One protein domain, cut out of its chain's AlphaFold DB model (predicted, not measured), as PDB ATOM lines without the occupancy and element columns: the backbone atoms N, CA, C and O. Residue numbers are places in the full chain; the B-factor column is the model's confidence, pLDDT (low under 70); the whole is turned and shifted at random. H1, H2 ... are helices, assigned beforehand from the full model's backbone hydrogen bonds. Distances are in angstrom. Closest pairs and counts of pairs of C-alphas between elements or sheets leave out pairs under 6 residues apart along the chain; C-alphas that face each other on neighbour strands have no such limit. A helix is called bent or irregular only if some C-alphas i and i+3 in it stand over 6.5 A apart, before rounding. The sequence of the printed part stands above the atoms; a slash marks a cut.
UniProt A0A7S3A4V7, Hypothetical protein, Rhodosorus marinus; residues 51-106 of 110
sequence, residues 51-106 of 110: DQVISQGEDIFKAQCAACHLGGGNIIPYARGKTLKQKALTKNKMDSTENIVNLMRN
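Overview. This is residues 51 to 106 of the 110 residues of the protein "Hypothetical protein" of Rhodosorus marinus (UniProt A0A7S3A4V7). The model is an open hook of four helices strung along the chain, with no two of them touching. The first helix, H1, makes an arm whose residues 51 to 57 stick out at one end; the short H2 follows it, a long loop of residues 73 to 85 swings outward, and the chain folds back through the short H3 to H4. The printed part has 56 residues with four named helices, H1, H2, H3 and H4 in that order, and no named strand; its class is all helix. It is only just compact, close to loose, with a radius of gyration of the C-alphas of 11.9 A. The C-alphas span 33 by 23 by 22 A along their three main axes.

Arrangement. H1, residues 51 to 64, touches no helix, and its residues 51 to 57 stand free, with no C-alpha 8 or more apart along the chain within 10 A. H2, residues 66 to 72, follows after a tight link of 1 residue. H1 and H2 meet only through their link, and they are near each other, with 8 pairs of C-alphas within 10 A. H3, residues 86 to 91, comes after a long link of 13 residues and is apart from H2 and from H1. H4, residues 97 to 106, follows H3 after a tight link of 5 residues. H4 is apart from H1, H2 and H3. In H1, H3 and H4 every O i to N i+4 pair is within hydrogen-bond range; in H2 1 of 3 such pairs is, beside 1 of 4 O i to N i+3 pairs. H2 is irregular: its C-alphas 68 and 71 are 9.5 A apart.

Along the chain. H1 begins at the C-alpha of Asp 51, (88.391, 96.646, 112.314), and is 20.0 A long from first to last C-alpha, ending at Gln 64. H2 runs from Ala 66 to Gly 72, 8.0 A from first to last C-alpha. Within the long link, the C-alpha of Tyr 78 is at (107.187, 99.955, 142.416). H3 runs from Gln 86 to Lys 91 over 8.5 A. H4 runs from Thr 97 over 14.1 A to the C-alpha of Asn 106, (87.113, 99.535, 140.588).

Size, cuts and confidence. The two C-alphas farthest apart are those of Asp 51 and Tyr 78, at 35.6 A; the first and last printed C-alphas, of Asp 51 and Asn 106, are 28.4 A apart. The C-alphas of the long link, residues 73 to 85, lie 5 to 17 A from the mean of the C-alphas. The printed part has no cut. The mean pLDDT of the printed part is 91.1, and no printed residue is under 70.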
ATOM      1  N   ASP A  51      87.314  95.671 112.480       74.56
ATOM      2  CA  ASP A  51      88.391  96.646 112.314       74.56
ATOM      3  C   ASP A  51      88.085  97.990 112.995       74.56
ATOM      4  O   ASP A  51      88.964  98.551 113.646       74.56
ATOM      5  N   GLN A  52      86.840  98.471 112.913       78.50
ATOM      6  CA  GLN A  52      86.435  99.759 113.484       78.50
ATOM      7  C   GLN A  52      86.483  99.753 115.016       78.50
ATOM      8  O   GLN A  52      86.830 100.750 115.642       78.50
ATOM      9  N   VAL A  53      86.150  98.622 115.643       86.88
ATOM     10  CA  VAL A  53      86.193  98.482 117.109       86.88
ATOM     11  C   VAL A  53      87.638  98.380 117.602       86.88
ATOM     12  O   VAL A  53      87.981  98.944 118.641       86.88
ATOM     13  N   ILE A  54      88.504  97.693 116.850       89.19
ATOM     14  CA  ILE A  54      89.926  97.561 117.184       89.19
ATOM     15  C   ILE A  54      90.649  98.904 117.052       89.19
ATOM     16  O   ILE A  54      91.407  99.255 117.954       89.19
ATOM     17  N   SER A  55      90.390  99.678 115.990       90.88
ATOM     18  CA  SER A  55      91.018 100.993 115.799       90.88
ATOM     19  C   SER A  55      90.617 101.983 116.896       90.88
ATOM     20  O   SER A  55      91.482 102.600 117.515       90.88
ATOM     21  N   GLN A  56      89.326 102.047 117.234       92.12
ATOM     22  CA  GLN A  56      88.837 102.859 118.353       92.12
ATOM     23  C   GLN A  56      89.462 102.430 119.687       92.12
ATOM     24  O   GLN A  56      89.862 103.271 120.492       92.12
ATOM     25  N   GLY A  57      89.580 101.119 119.926       92.44
ATOM     26  CA  GLY A  57      90.234 100.584 121.119       92.44
ATOM     27  C   GLY A  57      91.722 100.942 121.195       92.44
ATOM     28  O   GLY A  57      92.220 101.285 122.269       92.44
ATOM     29  N   GLU A  58      92.427 100.906 120.064       93.44
ATOM     30  CA  GLU A  58      93.832 101.298 119.965       93.44
ATOM     31  C   GLU A  58      94.027 102.788 120.279       93.44
ATOM     32  O   GLU A  58      94.930 103.139 121.043       93.44
ATOM     33  N   ASP A  59      93.162 103.656 119.757       94.62
ATOM     34  CA  ASP A  59      93.222 105.098 120.008       94.62
ATOM     35  C   ASP A  59      92.978 105.429 121.486       94.62
ATOM     36  O   ASP A  59      93.737 106.194 122.092       94.62
ATOM     37  N   ILE A  60      91.987 104.782 122.109       94.75
ATOM     38  CA  ILE A  60      91.729 104.910 123.551       94.75
ATOM     39  C   ILE A  60      92.942 104.421 124.355       94.75
ATOM     40  O   ILE A  60      93.381 105.089 125.296       94.75
ATOM     41  N   PHE A  61      93.526 103.280 123.974       95.00
ATOM     42  CA  PHE A  61      94.698 102.734 124.655       95.00
ATOM     43  C   PHE A  61      95.906 103.673 124.556       95.00
ATOM     44  O   PHE A  61      96.592 103.902 125.557       95.00
ATOM     45  N   LYS A  62      96.159 104.251 123.377       95.12
ATOM     46  CA  LYS A  62      97.227 105.238 123.166       95.12
ATOM     47  C   LYS A  62      97.023 106.485 124.020       95.12
ATOM     48  O   LYS A  62      97.977 106.951 124.636       95.12
ATOM     49  N   ALA A  63      95.793 106.991 124.089       95.38
ATOM     50  CA  ALA A  63      95.480 108.208 124.829       95.38
ATOM     51  C   ALA A  63      95.575 108.032 126.353       95.38
ATOM     52  O   ALA A  63      95.994 108.959 127.043       95.38
ATOM     53  N   GLN A  64      95.180 106.868 126.891       94.44
ATOM     54  CA  GLN A  64      94.979 106.710 128.341       94.44
ATOM     55  C   GLN A  64      95.926 105.715 129.021       94.44
ATOM     56  O   GLN A  64      96.250 105.879 130.195       94.44
ATOM     57  N   CYS A  65      96.400 104.692 128.308       93.81
ATOM     58  CA  CYS A  65      97.122 103.565 128.908       93.81
ATOM     59  C   CYS A  65      98.603 103.527 128.505       93.81
ATOM     60  O   CYS A  65      99.461 103.123 129.297       93.81
ATOM     61  N   ALA A  66      98.925 103.960 127.282       95.44
ATOM     62  CA  ALA A  66     100.271 103.866 126.715       95.44
ATOM     63  C   ALA A  66     101.315 104.705 127.462       95.44
ATOM     64  O   ALA A  66     102.492 104.352 127.426       95.44
ATOM     65  N   ALA A  67     100.897 105.744 128.194       93.44
ATOM     66  CA  ALA A  67     101.789 106.540 129.036       93.44
ATOM     67  C   ALA A  67     102.589 105.662 130.009       93.44
ATOM     68  O   ALA A  67     103.792 105.849 130.153       93.44
ATOM     69  N   CYS A  68     101.944 104.658 130.617       94.00
ATOM     70  CA  CYS A  68     102.610 103.726 131.527       94.00
ATOM     71  C   CYS A  68     102.905 102.361 130.894       94.00
ATOM     72  O   CYS A  68     103.874 101.702 131.279       94.00
ATOM     73  N   HIS A  69     102.081 101.930 129.936       94.12
ATOM     74  CA  HIS A  69     102.093 100.583 129.362       94.12
ATOM     75  C   HIS A  69     102.508 100.541 127.883       94.12
ATOM     76  O   HIS A  69     102.027  99.702 127.117       94.12
ATOM     77  N   LEU A  70     103.422 101.417 127.464       92.94
ATOM     78  CA  LEU A  70     103.949 101.411 126.099       92.94
ATOM     79  C   LEU A  70     104.522 100.028 125.727       92.94
ATOM     80  O   LEU A  70     105.258  99.414 126.505       92.94
ATOM     81  N   GLY A  71     104.137  99.503 124.559       90.69
ATOM     82  CA  GLY A  71     104.550  98.169 124.094       90.69
ATOM     83  C   GLY A  71     104.125  97.011 125.014       90.69
ATOM     84  O   GLY A  71     104.748  95.947 125.005       90.69
ATOM     85  N   GLY A  72     103.120  97.226 125.869       90.38
ATOM     86  CA  GLY A  72     102.679  96.265 126.883       90.38
ATOM     87  C   GLY A  72     103.626  96.133 128.082       90.38
ATOM     88  O   GLY A  72     103.499  95.186 128.864       90.38
ATOM     89  N   GLY A  73     104.590  97.049 128.227       92.75
ATOM     90  CA  GLY A  73     105.493  97.146 129.375       92.75
ATOM     91  C   GLY A  73     104.820  97.738 130.614       92.75
ATOM     92  O   GLY A  73     103.599  97.778 130.709       92.75
ATOM     93  N   ASN A  74     105.617  98.165 131.592       94.00
ATOM     94  CA  ASN A  74     105.161  99.005 132.698       94.00
ATOM     95  C   ASN A  74     106.341  99.853 133.187       94.00
ATOM     96  O   ASN A  74     107.348  99.291 133.620       94.00
ATOM     97  N   ILE A  75     106.227 101.178 133.101       92.69
ATOM     98  CA  ILE A  75     107.284 102.107 133.538       92.69
ATOM     99  C   ILE A  75     107.316 102.307 135.057       92.69
ATOM    100  O   ILE A  75     108.290 102.830 135.595       92.69
ATOM    101  N   ILE A  76     106.250 101.916 135.757       91.31
ATOM    102  CA  ILE A  76     106.069 102.212 137.173       91.31
ATOM    103  C   ILE A  76     107.055 101.384 138.016       91.31
ATOM    104  O   ILE A  76     106.965 100.150 138.049       91.31
ATOM    105  N   PRO A  77     107.983 102.030 138.748       87.12
ATOM    106  CA  PRO A  77     109.112 101.341 139.371       87.12
ATOM    107  C   PRO A  77     108.700 100.415 140.521       87.12
ATOM    108  O   PRO A  77     109.255  99.326 140.653       87.12
ATOM    109  N   TYR A  78     107.693 100.789 141.316       87.06
ATOM    110  CA  TYR A  78     107.187  99.955 142.416       87.06
ATOM    111  C   TYR A  78     106.339  98.764 141.933       87.06
ATOM    112  O   TYR A  78     106.067  97.839 142.693       87.06
ATOM    113  N   ALA A  79     105.914  98.770 140.666       85.25
ATOM    114  CA  ALA A  79     105.043  97.762 140.064       85.25
ATOM    115  C   ALA A  79     105.775  96.891 139.025       85.25
ATOM    116  O   ALA A  79     105.138  96.300 138.146       85.25
ATOM    117  N   ARG A  80     107.110  96.783 139.121       80.44
ATOM    118  CA  ARG A  80     107.913  95.939 138.224       80.44
ATOM    119  C   ARG A  80     107.372  94.506 138.189       80.44
ATOM    120  O   ARG A  80     107.196  93.860 139.217       80.44
ATOM    121  N   GLY A  81     107.098  94.016 136.980       81.50
ATOM    122  CA  GLY A  81     106.509  92.694 136.731       81.50
ATOM    123  C   GLY A  81     104.998  92.698 136.467       81.50
ATOM    124  O   GLY A  81     104.483  91.716 135.933       81.50
ATOM    125  N   LYS A  82     104.288  93.802 136.742       89.44
ATOM    126  CA  LYS A  82     102.878  93.989 136.353       89.44
ATOM    127  C   LYS A  82     102.788  94.560 134.935       89.44
ATOM    128  O   LYS A  82     102.508  95.739 134.748       89.44
ATOM    129  N   THR A  83     103.106  93.730 133.947       93.31
ATOM    130  CA  THR A  83     103.072  94.089 132.513       93.31
ATOM    131  C   THR A  83     101.820  93.541 131.832       93.31
ATOM    132  O   THR A  83     101.218  92.606 132.356       93.31
ATOM    133  N   LEU A  84     101.480  94.050 130.644       94.12
ATOM    134  CA  LEU A  84     100.347  93.566 129.840       94.12
ATOM    135  C   LEU A  84     100.692  92.347 128.962       94.12
ATOM    136  O   LEU A  84      99.915  91.936 128.105       94.12
ATOM    137  N   LYS A  85     101.868  91.743 129.158       93.56
ATOM    138  CA  LYS A  85     102.272  90.527 128.441       93.56
ATOM    139  C   LYS A  85     101.518  89.318 128.991       93.56
ATOM    140  O   LYS A  85     101.405  89.176 130.208       93.56
ATOM    141  N   GLN A  86     101.118  88.390 128.119       91.75
ATOM    142  CA  GLN A  86     100.341  87.197 128.501       91.75
ATOM    143  C   GLN A  86     100.929  86.445 129.704       91.75
ATOM    144  O   GLN A  86     100.218  86.172 130.662       91.75
ATOM    145  N   LYS A  87     102.251  86.212 129.727       91.69
ATOM    146  CA  LYS A  87     102.934  85.545 130.855       91.69
ATOM    147  C   LYS A  87     102.664  86.224 132.206       91.69
ATOM    148  O   LYS A  87     102.505  85.549 133.221       91.69
ATOM    149  N   ALA A  88     102.633  87.556 132.228       91.94
ATOM    150  CA  ALA A  88     102.349  88.325 133.433       91.94
ATOM    151  C   ALA A  88     100.852  88.325 133.764       91.94
ATOM    152  O   ALA A  88     100.509  88.218 134.940       91.94
ATOM    153  N   LEU A  89      99.970  88.394 132.762       93.25
ATOM    154  CA  LEU A  89      98.519  88.297 132.963       93.25
ATOM    155  C   LEU A  89      98.141  86.965 133.611       93.25
ATOM    156  O   LEU A  89      97.499  86.971 134.657       93.25
ATOM    157  N   THR A  90      98.624  85.842 133.074       92.06
ATOM    158  CA  THR A  90      98.351  84.508 133.630       92.06
ATOM    159  C   THR A  90      98.886  84.374 135.055       92.06
ATOM    160  O   THR A  90      98.172  83.921 135.947       92.06
ATOM    161  N   LYS A  91     100.115  84.846 135.322       91.88
ATOM    162  CA  LYS A  91     100.691  84.831 136.679       91.88
ATOM    163  C   LYS A  91      99.845  85.626 137.682       91.88
ATOM    164  O   LYS A  91      99.755  85.244 138.844       91.88
ATOM    165  N   ASN A  92      99.237  86.726 137.236       88.94
ATOM    166  CA  ASN A  92      98.396  87.586 138.065       88.94
ATOM    167  C   ASN A  92      96.899  87.221 138.018       88.94
ATOM    168  O   ASN A  92      96.110  87.937 138.631       88.94
ATOM    169  N   LYS A  93      96.507  86.132 137.335       91.06
ATOM    170  CA  LYS A  93      95.104  85.706 137.140       91.06
ATOM    171  C   LYS A  93      94.224  86.778 136.465       91.06
ATOM    172  O   LYS A  93      93.059  86.969 136.809       91.06
ATOM    173  N   MET A  94      94.826  87.520 135.534       90.31
ATOM    174  CA  MET A  94      94.219  88.611 134.755       90.31
ATOM    175  C   MET A  94      94.089  88.237 133.269       90.31
ATOM    176  O   MET A  94      94.233  89.075 132.391       90.31
ATOM    177  N   ASP A  95      93.888  86.957 132.986       88.75
ATOM    178  CA  ASP A  95      93.768  86.364 131.652       88.75
ATOM    179  C   ASP A  95      92.353  86.468 131.052       88.75
ATOM    180  O   ASP A  95      92.172  86.220 129.863       88.75
ATOM    181  N   SER A  96      91.367  86.893 131.847       93.06
ATOM    182  CA  SER A  96      89.982  87.116 131.421       93.06
ATOM    183  C   SER A  96      89.654  88.604 131.254       93.06
ATOM    184  O   SER A  96      90.107  89.448 132.034       93.06
ATOM    185  N   THR A  97      88.813  88.919 130.267       92.19
ATOM    186  CA  THR A  97      88.299  90.266 129.977       92.19
ATOM    187  C   THR A  97      87.574  90.882 131.165       92.19
ATOM    188  O   THR A  97      87.864  92.024 131.521       92.19
ATOM    189  N   GLU A  98      86.700  90.128 131.835       92.06
ATOM    190  CA  GLU A  98      85.969  90.581 133.022       92.06
ATOM    191  C   GLU A  98      86.918  91.051 134.125       92.06
ATOM    192  O   GLU A  98      86.708  92.108 134.719       92.06
ATOM    193  N   ASN A  99      87.996  90.305 134.376       91.88
ATOM    194  CA  ASN A  99      88.954  90.644 135.428       91.88
ATOM    195  C   ASN A  99      89.682  91.956 135.117       91.88
ATOM    196  O   ASN A  99      89.856  92.790 136.007       91.88
ATOM    197  N   ILE A 100      90.060  92.163 133.853       91.88
ATOM    198  CA  ILE A 100      90.719  93.394 133.399       91.88
ATOM    199  C   ILE A 100      89.745  94.577 133.489       91.88
ATOM    200  O   ILE A 100      90.103  95.626 134.020       91.88
ATOM    201  N   VAL A 101      88.498  94.413 133.037       93.19
ATOM    202  CA  VAL A 101      87.469  95.467 133.098       93.19
ATOM    203  C   VAL A 101      87.141  95.843 134.541       93.19
ATOM    204  O   VAL A 101      87.085  97.030 134.869       93.19
ATOM    205  N   ASN A 102      86.989  94.858 135.424       93.31
ATOM    206  CA  ASN A 102      86.744  95.095 136.844       93.31
ATOM    207  C   ASN A 102      87.923  95.811 137.508       93.31
ATOM    208  O   ASN A 102      87.709  96.747 138.278       93.31
ATOM    209  N   LEU A 103      89.159  95.427 137.169       91.44
ATOM    210  CA  LEU A 103      90.366  96.101 137.643       91.44
ATOM    211  C   LEU A 103      90.419  97.568 137.195       91.44
ATOM    212  O   LEU A 103      90.780  98.429 137.993       91.44
ATOM    213  N   MET A 104      90.066  97.861 135.941       91.44
ATOM    214  CA  MET A 104      90.066  99.231 135.413       91.44
ATOM    215  C   MET A 104      88.985 100.103 136.063       91.44
ATOM    216  O   MET A 104      89.234 101.272 136.335       91.44
ATOM    217  N   ARG A 105      87.797  99.545 136.324       92.88
ATOM    218  CA  ARG A 105      86.658 100.293 136.884       92.88
ATOM    219  C   ARG A 105      86.774 100.540 138.380       92.88
ATOM    220  O   ARG A 105      86.491 101.638 138.841       92.88
ATOM    221  N   ASN A 106      87.174  99.516 139.126       92.75
ATOM    222  CA  ASN A 106      87.113  99.535 140.588       92.75
ATOM    223  C   ASN A 106      88.495  99.710 141.228       92.75
ATOM    224  O   ASN A 106      88.606  99.861 142.444       92.75
TER     225      ASN A 106